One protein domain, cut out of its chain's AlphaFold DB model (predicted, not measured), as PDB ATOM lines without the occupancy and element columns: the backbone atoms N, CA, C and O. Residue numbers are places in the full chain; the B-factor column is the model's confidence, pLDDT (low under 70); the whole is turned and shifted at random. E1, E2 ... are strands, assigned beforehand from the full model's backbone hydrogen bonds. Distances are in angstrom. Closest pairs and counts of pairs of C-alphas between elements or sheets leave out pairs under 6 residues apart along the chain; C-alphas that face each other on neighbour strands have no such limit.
ATOM      1  N   ARG A  25      92.695   4.689   2.670       82.50
ATOM      2  CA  ARG A  25      91.682   4.566   3.722       82.50
ATOM      3  C   ARG A  25      91.284   3.113   3.842       82.50
ATOM      4  O   ARG A  25      90.515   2.592   3.043       82.50
ATOM      5  N   GLY A  26      91.848   2.459   4.844       84.06
ATOM      6  CA  GLY A  26      91.603   1.048   5.063       84.06
ATOM      7  C   GLY A  26      90.198   0.757   5.600       84.06
ATOM      8  O   GLY A  26      89.632  -0.294   5.309       84.06
ATOM      9  N   SER A  27      89.666   1.659   6.414       90.69
ATOM     10  CA  SER A  27      88.367   1.495   7.063       90.69
ATOM     11  C   SER A  27      87.279   2.261   6.327       90.69
ATOM     12  O   SER A  27      87.491   3.398   5.905       90.69
ATOM     13  N   GLU A  28      86.109   1.649   6.192       91.50
ATOM     14  CA  GLU A  28      84.964   2.246   5.504       91.50
ATOM     15  C   GLU A  28      84.308   3.320   6.376       91.50
ATOM     16  O   GLU A  28      84.060   3.094   7.564       91.50
ATOM     17  N   ARG A  29      84.009   4.485   5.787       93.56
ATOM     18  CA  ARG A  29      83.234   5.548   6.444       93.56
ATOM     19  C   ARG A  29      81.767   5.136   6.553       93.56
ATOM     20  O   ARG A  29      81.231   4.510   5.641       93.56
ATOM     21  N   SER A  30      81.125   5.499   7.652       93.62
ATOM     22  CA  SER A  30      79.703   5.290   7.889       93.62
ATOM     23  C   SER A  30      79.144   6.436   8.727       93.62
ATOM     24  O   SER A  30      79.871   7.077   9.484       93.62
ATOM     25  N   THR A  31      77.845   6.673   8.588       95.75
ATOM     26  CA  THR A  31      77.116   7.689   9.341       95.75
ATOM     27  C   THR A  31      75.898   7.036   9.976       95.75
ATOM     28  O   THR A  31      75.245   6.195   9.352       95.75
ATOM     29  N   MET A  32      75.598   7.406  11.216       95.69
ATOM     30  CA  MET A  32      74.409   6.979  11.945       95.69
ATOM     31  C   MET A  32      73.694   8.214  12.471       95.69
ATOM     32  O   MET A  32      74.304   9.021  13.164       95.69
ATOM     33  N   THR A  33      72.400   8.325  12.195       98.12
ATOM     34  CA  THR A  33      71.561   9.393  12.743       98.12
ATOM     35  C   THR A  33      70.432   8.785  13.554       98.12
ATOM     36  O   THR A  33      69.788   7.830  13.118       98.12
ATOM     37  N   GLN A  34      70.184   9.342  14.736       98.25
ATOM     38  CA  GLN A  34      69.080   8.945  15.598       98.25
ATOM     39  C   GLN A  34      68.413  10.172  16.211       98.25
ATOM     40  O   GLN A  34      69.075  11.152  16.538       98.25
ATOM     41  N   ILE A  35      67.098  10.089  16.405       98.31
ATOM     42  CA  ILE A  35      66.335  11.090  17.145       98.31
ATOM     43  C   ILE A  35      65.993  10.520  18.521       98.31
ATOM     44  O   ILE A  35      65.348   9.474  18.618       98.31
ATOM     45  N   VAL A  36      66.397  11.214  19.584       96.88
ATOM     46  CA  VAL A  36      66.105  10.852  20.977       96.88
ATOM     47  C   VAL A  36      65.458  12.044  21.663       96.88
ATOM     48  O   VAL A  36      66.043  13.119  21.724       96.88
ATOM     49  N   ASN A  37      64.232  11.870  22.167       96.38
ATOM     50  CA  ASN A  37      63.449  12.959  22.769       96.38
ATOM     51  C   ASN A  37      63.382  14.215  21.868       96.38
ATOM     52  O   ASN A  37      63.505  15.355  22.309       96.38
ATOM     53  N   GLY A  38      63.264  13.982  20.560       96.88
ATOM     54  CA  GLY A  38      63.260  15.016  19.536       96.88
ATOM     55  C   GLY A  38      64.630  15.608  19.186       96.88
ATOM     56  O   GLY A  38      64.666  16.336  18.202       96.88
ATOM     57  N   THR A  39      65.701  15.368  19.946       98.00
ATOM     58  CA  THR A  39      67.067  15.821  19.622       98.00
ATOM     59  C   THR A  39      67.677  14.897  18.578       98.00
ATOM     60  O   THR A  39      67.648  13.677  18.745       98.00
ATOM     61  N   THR A  40      68.230  15.472  17.517       98.50
ATOM     62  CA  THR A  40      68.917  14.751  16.445       98.50
ATOM     63  C   THR A  40      70.387  14.592  16.802       98.50
ATOM     64  O   THR A  40      71.081  15.573  17.050       98.50
ATOM     65  N   LEU A  41      70.855  13.348  16.815       97.94
ATOM     66  CA  LEU A  41      72.248  12.979  17.032       97.94
ATOM     67  C   LEU A  41      72.778  12.365  15.741       97.94
ATOM     68  O   LEU A  41      72.223  11.366  15.275       97.94
ATOM     69  N   THR A  42      73.850  12.923  15.185       97.88
ATOM     70  CA  THR A  42      74.530  12.372  14.009       97.88
ATOM     71  C   THR A  42      75.956  11.996  14.368       97.88
ATOM     72  O   THR A  42      76.757  12.831  14.775       97.88
ATOM     73  N   LEU A  43      76.273  10.716  14.205       95.25
ATOM     74  CA  LEU A  43      77.621  10.185  14.302       95.25
ATOM     75  C   LEU A  43      78.172   9.969  12.906       95.25
ATOM     76  O   LEU A  43      77.572   9.255  12.106       95.25
ATOM     77  N   ASP A  44      79.353  10.499  12.648       95.19
ATOM     78  CA  ASP A  44      80.142  10.156  11.475       95.19
ATOM     79  C   ASP A  44      81.454   9.532  11.961       95.19
ATOM     80  O   ASP A  44      82.084   9.996  12.915       95.19
ATOM     81  N   PHE A  45      81.826   8.405  11.366       94.19
ATOM     82  CA  PHE A  45      82.962   7.609  11.814       94.19
ATOM     83  C   PHE A  45      83.488   6.717  10.692       94.19
ATOM     84  O   PHE A  45      82.799   6.435   9.713       94.19
ATOM     85  N   ALA A  46      84.715   6.212  10.831       93.75
ATOM     86  CA  ALA A  46      85.153   5.063  10.042       93.75
ATOM     87  C   ALA A  46      85.168   3.794  10.889       93.75
ATOM     88  O   ALA A  46      85.672   3.782  12.012       93.75
ATOM     89  N   ARG A  47      84.637   2.715  10.316       91.00
ATOM     90  CA  ARG A  47      84.463   1.417  10.967       91.00
ATOM     91  C   ARG A  47      85.810   0.693  11.053       91.00
ATOM     92  O   ARG A  47      86.371   0.354  10.003       91.00
ATOM     93  N   PRO A  48      86.369   0.452  12.250       88.44
ATOM     94  CA  PRO A  48      87.631  -0.266  12.375       88.44
ATOM     95  C   PRO A  48      87.470  -1.699  11.853       88.44
ATOM     96  O   PRO A  48      86.467  -2.362  12.109       88.44
ATOM     97  N   VAL A  49      88.464  -2.183  11.105       88.75
ATOM     98  CA  VAL A  49      88.485  -3.549  10.559       88.75
ATOM     99  C   VAL A  49      89.716  -4.263  11.098       88.75
ATOM    100  O   VAL A  49      90.833  -3.767  10.948       88.75
ATOM    101  N   ALA A  50      89.525  -5.442  11.696       89.19
ATOM    102  CA  ALA A  50      90.595  -6.202  12.349       89.19
ATOM    103  C   ALA A  50      91.691  -6.689  11.386       89.19
ATOM    104  O   ALA A  50      92.819  -6.919  11.811       89.19
ATOM    105  N   PHE A  57      92.353  -7.466  20.919       91.12
ATOM    106  CA  PHE A  57      92.149  -7.102  22.315       91.12
ATOM    107  C   PHE A  57      93.155  -7.811  23.226       91.12
ATOM    108  O   PHE A  57      93.439  -8.993  23.048       91.12
ATOM    109  N   GLY A  58      93.718  -7.075  24.181       90.38
ATOM    110  CA  GLY A  58      94.892  -7.490  24.951       90.38
ATOM    111  C   GLY A  58      96.217  -7.363  24.191       90.38
ATOM    112  O   GLY A  58      97.263  -7.630  24.770       90.38
ATOM    113  N   GLY A  59      96.178  -6.957  22.916       91.31
ATOM    114  CA  GLY A  59      97.349  -6.636  22.100       91.31
ATOM    115  C   GLY A  59      97.299  -5.189  21.626       91.31
ATOM    116  O   GLY A  59      97.845  -4.316  22.282       91.31
ATOM    117  N   VAL A  60      96.632  -4.919  20.499       89.00
ATOM    118  CA  VAL A  60      96.518  -3.545  19.959       89.00
ATOM    119  C   VAL A  60      95.623  -2.655  20.830       89.00
ATOM    120  O   VAL A  60      95.898  -1.472  20.995       89.00
ATOM    121  N   ILE A  61      94.540  -3.221  21.359       91.81
ATOM    122  CA  ILE A  61      93.611  -2.573  22.281       91.81
ATOM    123  C   ILE A  61      93.882  -3.162  23.660       91.81
ATOM    124  O   ILE A  61      93.553  -4.324  23.911       91.81
ATOM    125  N   HIS A  62      94.504  -2.391  24.547       92.12
ATOM    126  CA  HIS A  62      94.793  -2.847  25.902       92.12
ATOM    127  C   HIS A  62      93.527  -2.913  26.756       92.12
ATOM    128  O   HIS A  62      92.601  -2.112  26.621       92.12
ATOM    129  N   TRP A  63      93.488  -3.885  27.661       91.75
ATOM    130  CA  TRP A  63      92.383  -4.029  28.597       91.75
ATOM    131  C   TRP A  63      92.471  -2.993  29.716       91.75
ATOM    132  O   TRP A  63      93.549  -2.741  30.244       91.75
ATOM    133  N   GLY A  64      91.324  -2.435  30.103       93.06
ATOM    134  CA  GLY A  64      91.246  -1.440  31.177       93.06
ATOM    135  C   GLY A  64      91.703  -0.034  30.779       93.06
ATOM    136  O   GLY A  64      91.655   0.862  31.616       93.06
ATOM    137  N   GLU A  65      92.096   0.177  29.520       91.12
ATOM    138  CA  GLU A  65      92.458   1.488  28.985       91.12
ATOM    139  C   GLU A  65      91.346   2.054  28.096       91.12
ATOM    140  O   GLU A  65      90.684   1.338  27.337       91.12
ATOM    141  N   THR A  66      91.154   3.371  28.174       89.31
ATOM    142  CA  THR A  66      90.282   4.096  27.251       89.31
ATOM    143  C   THR A  66      90.920   4.128  25.868       89.31
ATOM    144  O   THR A  66      92.082   4.499  25.716       89.31
ATOM    145  N   TRP A  67      90.141   3.799  24.842       87.38
ATOM    146  CA  TRP A  67      90.579   3.829  23.451       87.38
ATOM    147  C   TRP A  67      89.469   4.381  22.555       87.38
ATOM    148  O   TRP A  67      88.288   4.345  22.902       87.38
ATOM    149  N   THR A  68      89.849   4.895  21.387       85.75
ATOM    150  CA  THR A  68      88.918   5.434  20.394       85.75
ATOM    151  C   THR A  68      88.782   4.459  19.220       85.75
ATOM    152  O   THR A  68      89.759   4.198  18.520       85.75
ATOM    153  N   PRO A  69      87.581   3.913  18.955       81.44
ATOM    154  CA  PRO A  69      87.395   2.927  17.891       81.44
ATOM    155  C   PRO A  69      87.442   3.518  16.477       81.44
ATOM    156  O   PRO A  69      87.485   2.764  15.506       81.44
ATOM    157  N   GLY A  70      87.423   4.845  16.339       86.38
ATOM    158  CA  GLY A  70      87.470   5.518  15.045       86.38
ATOM    159  C   GLY A  70      88.753   5.202  14.272       86.38
ATOM    160  O   GLY A  70      89.858   5.275  14.805       86.38
ATOM    161  N   ALA A  71      88.607   4.864  12.993       89.19
ATOM    162  CA  ALA A  71      89.728   4.681  12.076       89.19
ATOM    163  C   ALA A  71      89.822   5.837  11.065       89.19
ATOM    164  O   ALA A  71      88.834   6.501  10.771       89.19
ATOM    165  N   ASN A  72      91.002   6.038  10.466       87.50
ATOM    166  CA  ASN A  72      91.338   7.083   9.478       87.50
ATOM    167  C   ASN A  72      91.223   8.548   9.962       87.50
ATOM    168  O   ASN A  72      92.090   9.351   9.632       87.50
ATOM    169  N   TRP A  73      90.156   8.910  10.674       85.25
ATOM    170  CA  TRP A  73      89.842  10.252  11.159       85.25
ATOM    171  C   TRP A  73      89.040  10.155  12.473       85.25
ATOM    172  O   TRP A  73      88.509   9.092  12.805       85.25
ATOM    173  N   ALA A  74      89.003  11.236  13.255       89.62
ATOM    174  CA  ALA A  74      88.364  11.242  14.570       89.62
ATOM    175  C   ALA A  74      86.836  11.222  14.453       89.62
ATOM    176  O   ALA A  74      86.280  12.115  13.829       89.62
ATOM    177  N   THR A  75      86.166  10.255  15.084       92.50
ATOM    178  CA  THR A  75      84.696  10.195  15.144       92.50
ATOM    179  C   THR A  75      84.098  11.524  15.601       92.50
ATOM    180  O   THR A  75      84.501  12.056  16.636       92.50
ATOM    181  N   THR A  76      83.114  12.029  14.859       93.56
ATOM    182  CA  THR A  76      82.399  13.268  15.185       93.56
ATOM    183  C   THR A  76      80.977  12.970  15.624       93.56
ATOM    184  O   THR A  76      80.297  12.134  15.027       93.56
ATOM    185  N   LEU A  77      80.538  13.692  16.651       94.50
ATOM    186  CA  LEU A  77      79.154  13.764  17.096       94.50
ATOM    187  C   LEU A  77      78.644  15.177  16.812       94.50
ATOM    188  O   LEU A  77      79.211  16.139  17.318       94.50
ATOM    189  N   GLU A  78      77.584  15.274  16.023       97.19
ATOM    190  CA  GLU A  78      76.841  16.506  15.770       97.19
ATOM    191  C   GLU A  78      75.468  16.407  16.437       97.19
ATOM    192  O   GLU A  78      74.836  15.342  16.430       97.19
ATOM    193  N   VAL A  79      75.022  17.512  17.035       98.12
ATOM    194  CA  VAL A  79      73.755  17.601  17.764       98.12
ATOM    195  C   VAL A  79      72.987  18.834  17.311       98.12
ATOM    196  O   VAL A  79      73.579  19.869  17.053       98.12
ATOM    197  N   ASP A  80      71.660  18.757  17.220       98.44
ATOM    198  CA  ASP A  80      70.837  19.920  16.839       98.44
ATOM    199  C   ASP A  80      70.354  20.749  18.042       98.44
ATOM    200  O   ASP A  80      69.731  21.802  17.881       98.44
ATOM    201  N   ARG A  81      70.607  20.265  19.265       98.12
ATOM    202  CA  ARG A  81      70.228  20.897  20.537       98.12
ATOM    203  C   ARG A  81      71.273  20.614  21.614       98.12
ATOM    204  O   ARG A  81      71.968  19.605  21.518       98.12
ATOM    205  N   PRO A  82      71.333  21.433  22.681       97.69
ATOM    206  CA  PRO A  82      72.285  21.220  23.761       97.69
ATOM    207  C   PRO A  82      72.063  19.874  24.460       97.69
ATOM    208  O   PRO A  82      70.934  19.550  24.843       97.69
ATOM    209  N   ILE A  83      73.141  19.120  24.681       97.44
ATOM    210  CA  ILE A  83      73.122  17.851  25.426       97.44
ATOM    211  C   ILE A  83      74.158  17.845  26.556       97.44
ATOM    212  O   ILE A  83      75.025  18.715  26.640       97.44
ATOM    213  N   LEU A  84      74.066  16.842  27.432       97.00
ATOM    214  CA  LEU A  84      75.095  16.525  28.420       97.00
ATOM    215  C   LEU A  84      75.754  15.190  28.066       97.00
ATOM    216  O   LEU A  84      75.061  14.185  27.908       97.00
ATOM    217  N   VAL A  85      77.082  15.174  27.999       93.50
ATOM    218  CA  VAL A  85      77.906  13.972  27.825       93.50
ATOM    219  C   VAL A  85      78.849  13.882  29.016       93.50
ATOM    220  O   VAL A  85      79.669  14.770  29.222       93.50
ATOM    221  N   GLU A  86      78.689  12.852  29.849       92.81
ATOM    222  CA  GLU A  86      79.475  12.683  31.088       92.81
ATOM    223  C   GLU A  86      79.507  13.953  31.966       92.81
ATOM    224  O   GLU A  86      80.538  14.340  32.509       92.81
ATOM    225  N   GLY A  87      78.374  14.658  32.056       96.19
ATOM    226  CA  GLY A  87      78.250  15.912  32.811       96.19
ATOM    227  C   GLY A  87      78.771  17.165  32.094       96.19
ATOM    228  O   GLY A  87      78.553  18.270  32.587       96.19
ATOM    229  N   HIS A  88      79.388  17.030  30.920       95.94
ATOM    230  CA  HIS A  88      79.864  18.146  30.108       95.94
ATOM    231  C   HIS A  88      78.797  18.579  29.109       95.94
ATOM    232  O   HIS A  88      78.198  17.755  28.419       95.94
ATOM    233  N   ARG A  89      78.561  19.887  29.023       96.62
ATOM    234  CA  ARG A  89      77.602  20.461  28.081       96.62
ATOM    235  C   ARG A  89      78.200  20.519  26.679       96.62
ATOM    236  O   ARG A  89      79.291  21.053  26.504       96.62
ATOM    237  N   VAL A  90      77.465  19.989  25.707       95.88
ATOM    238  CA  VAL A  90      77.790  20.045  24.278       95.88
ATOM    239  C   VAL A  90      76.709  20.874  23.602       95.88
ATOM    240  O   VAL A  90      75.525  20.553  23.713       95.88
ATOM    241  N   GLU A  91      77.125  21.967  22.977       96.12
ATOM    242  CA  GLU A  91      76.257  22.814  22.158       96.12
ATOM    243  C   GLU A  91      76.188  22.264  20.720       96.12
ATOM    244  O   GLU A  91      77.039  21.444  20.361       96.12
TER     245      GLU A  91
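AT A GLANCE: This is residues 25 to 50 and 57 to 91 of the 92 residues of the protein "DUF2911 domain-containing protein" of Gemmatimonadetes bacterium (UniProt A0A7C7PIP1). A long, narrow sheet of three strands, made of the hairpin E1 and E2 with the shorter E3 beside E2, forms a wall; a small second hairpin, E4 and E5, follows E3 and juts away from it. Toward the opposite end of the wall, a long loop, residues 57 to 75, folds back into E3, and its residues 62 to 67 stick out. The printed part has 61 residues, with five named strands, E1 to E5 in chain order, and no named helix. The sheet orders, E1 - E2 - E3 and E4 - E5, are antiparallel; the class is all strand, though only 26 residues are in named elements. The whole is loose, with a radius of gyration of the C-alphas of 14.2 A and spans of 39 by 27 by 16 A.

HOW THE PARTS SIT: E2, residues 39 to 46, is the inner strand, antiparallel to E1, residues 29 to 36, at 164 degrees; N 32 and O 43 are within hydrogen-bond range at 2.8 A. E3, residues 76 to 79, is antiparallel to E2 at 169 degrees, with N 42 and O 78 at 2.9 A. E4, residues 83 to 85, meets E3 only through their tight link. E5, residues 88 to 90, forms a hairpin with E4 at 137 degrees, with N 85 and O 88 at 2.8 A. E1 and E4 are apart; E3 and E5 are only just apart, closest at 8.0 A.

IN THESE COORDINATES: E1 starts at C-alpha 29 (83.234, 5.548, 6.444); E1 and E2 each measure 23.1 A from first to last C-alpha. E3 measures 10.0 A, E4 6.6 A and E5 6.5 A, ending at C-alpha 90 (77.790, 20.045, 24.278).

THE WHOLE: The C-alphas farthest apart, of Gly 38 and Gly 59, are 40.5 A apart. Residues 51 to 56 are not printed; C-alphas 50 and 57 are 10.1 A apart across this cut, in the link E2 to E3. The links printed whole are tight. No printed residue is under 70 in pLDDT.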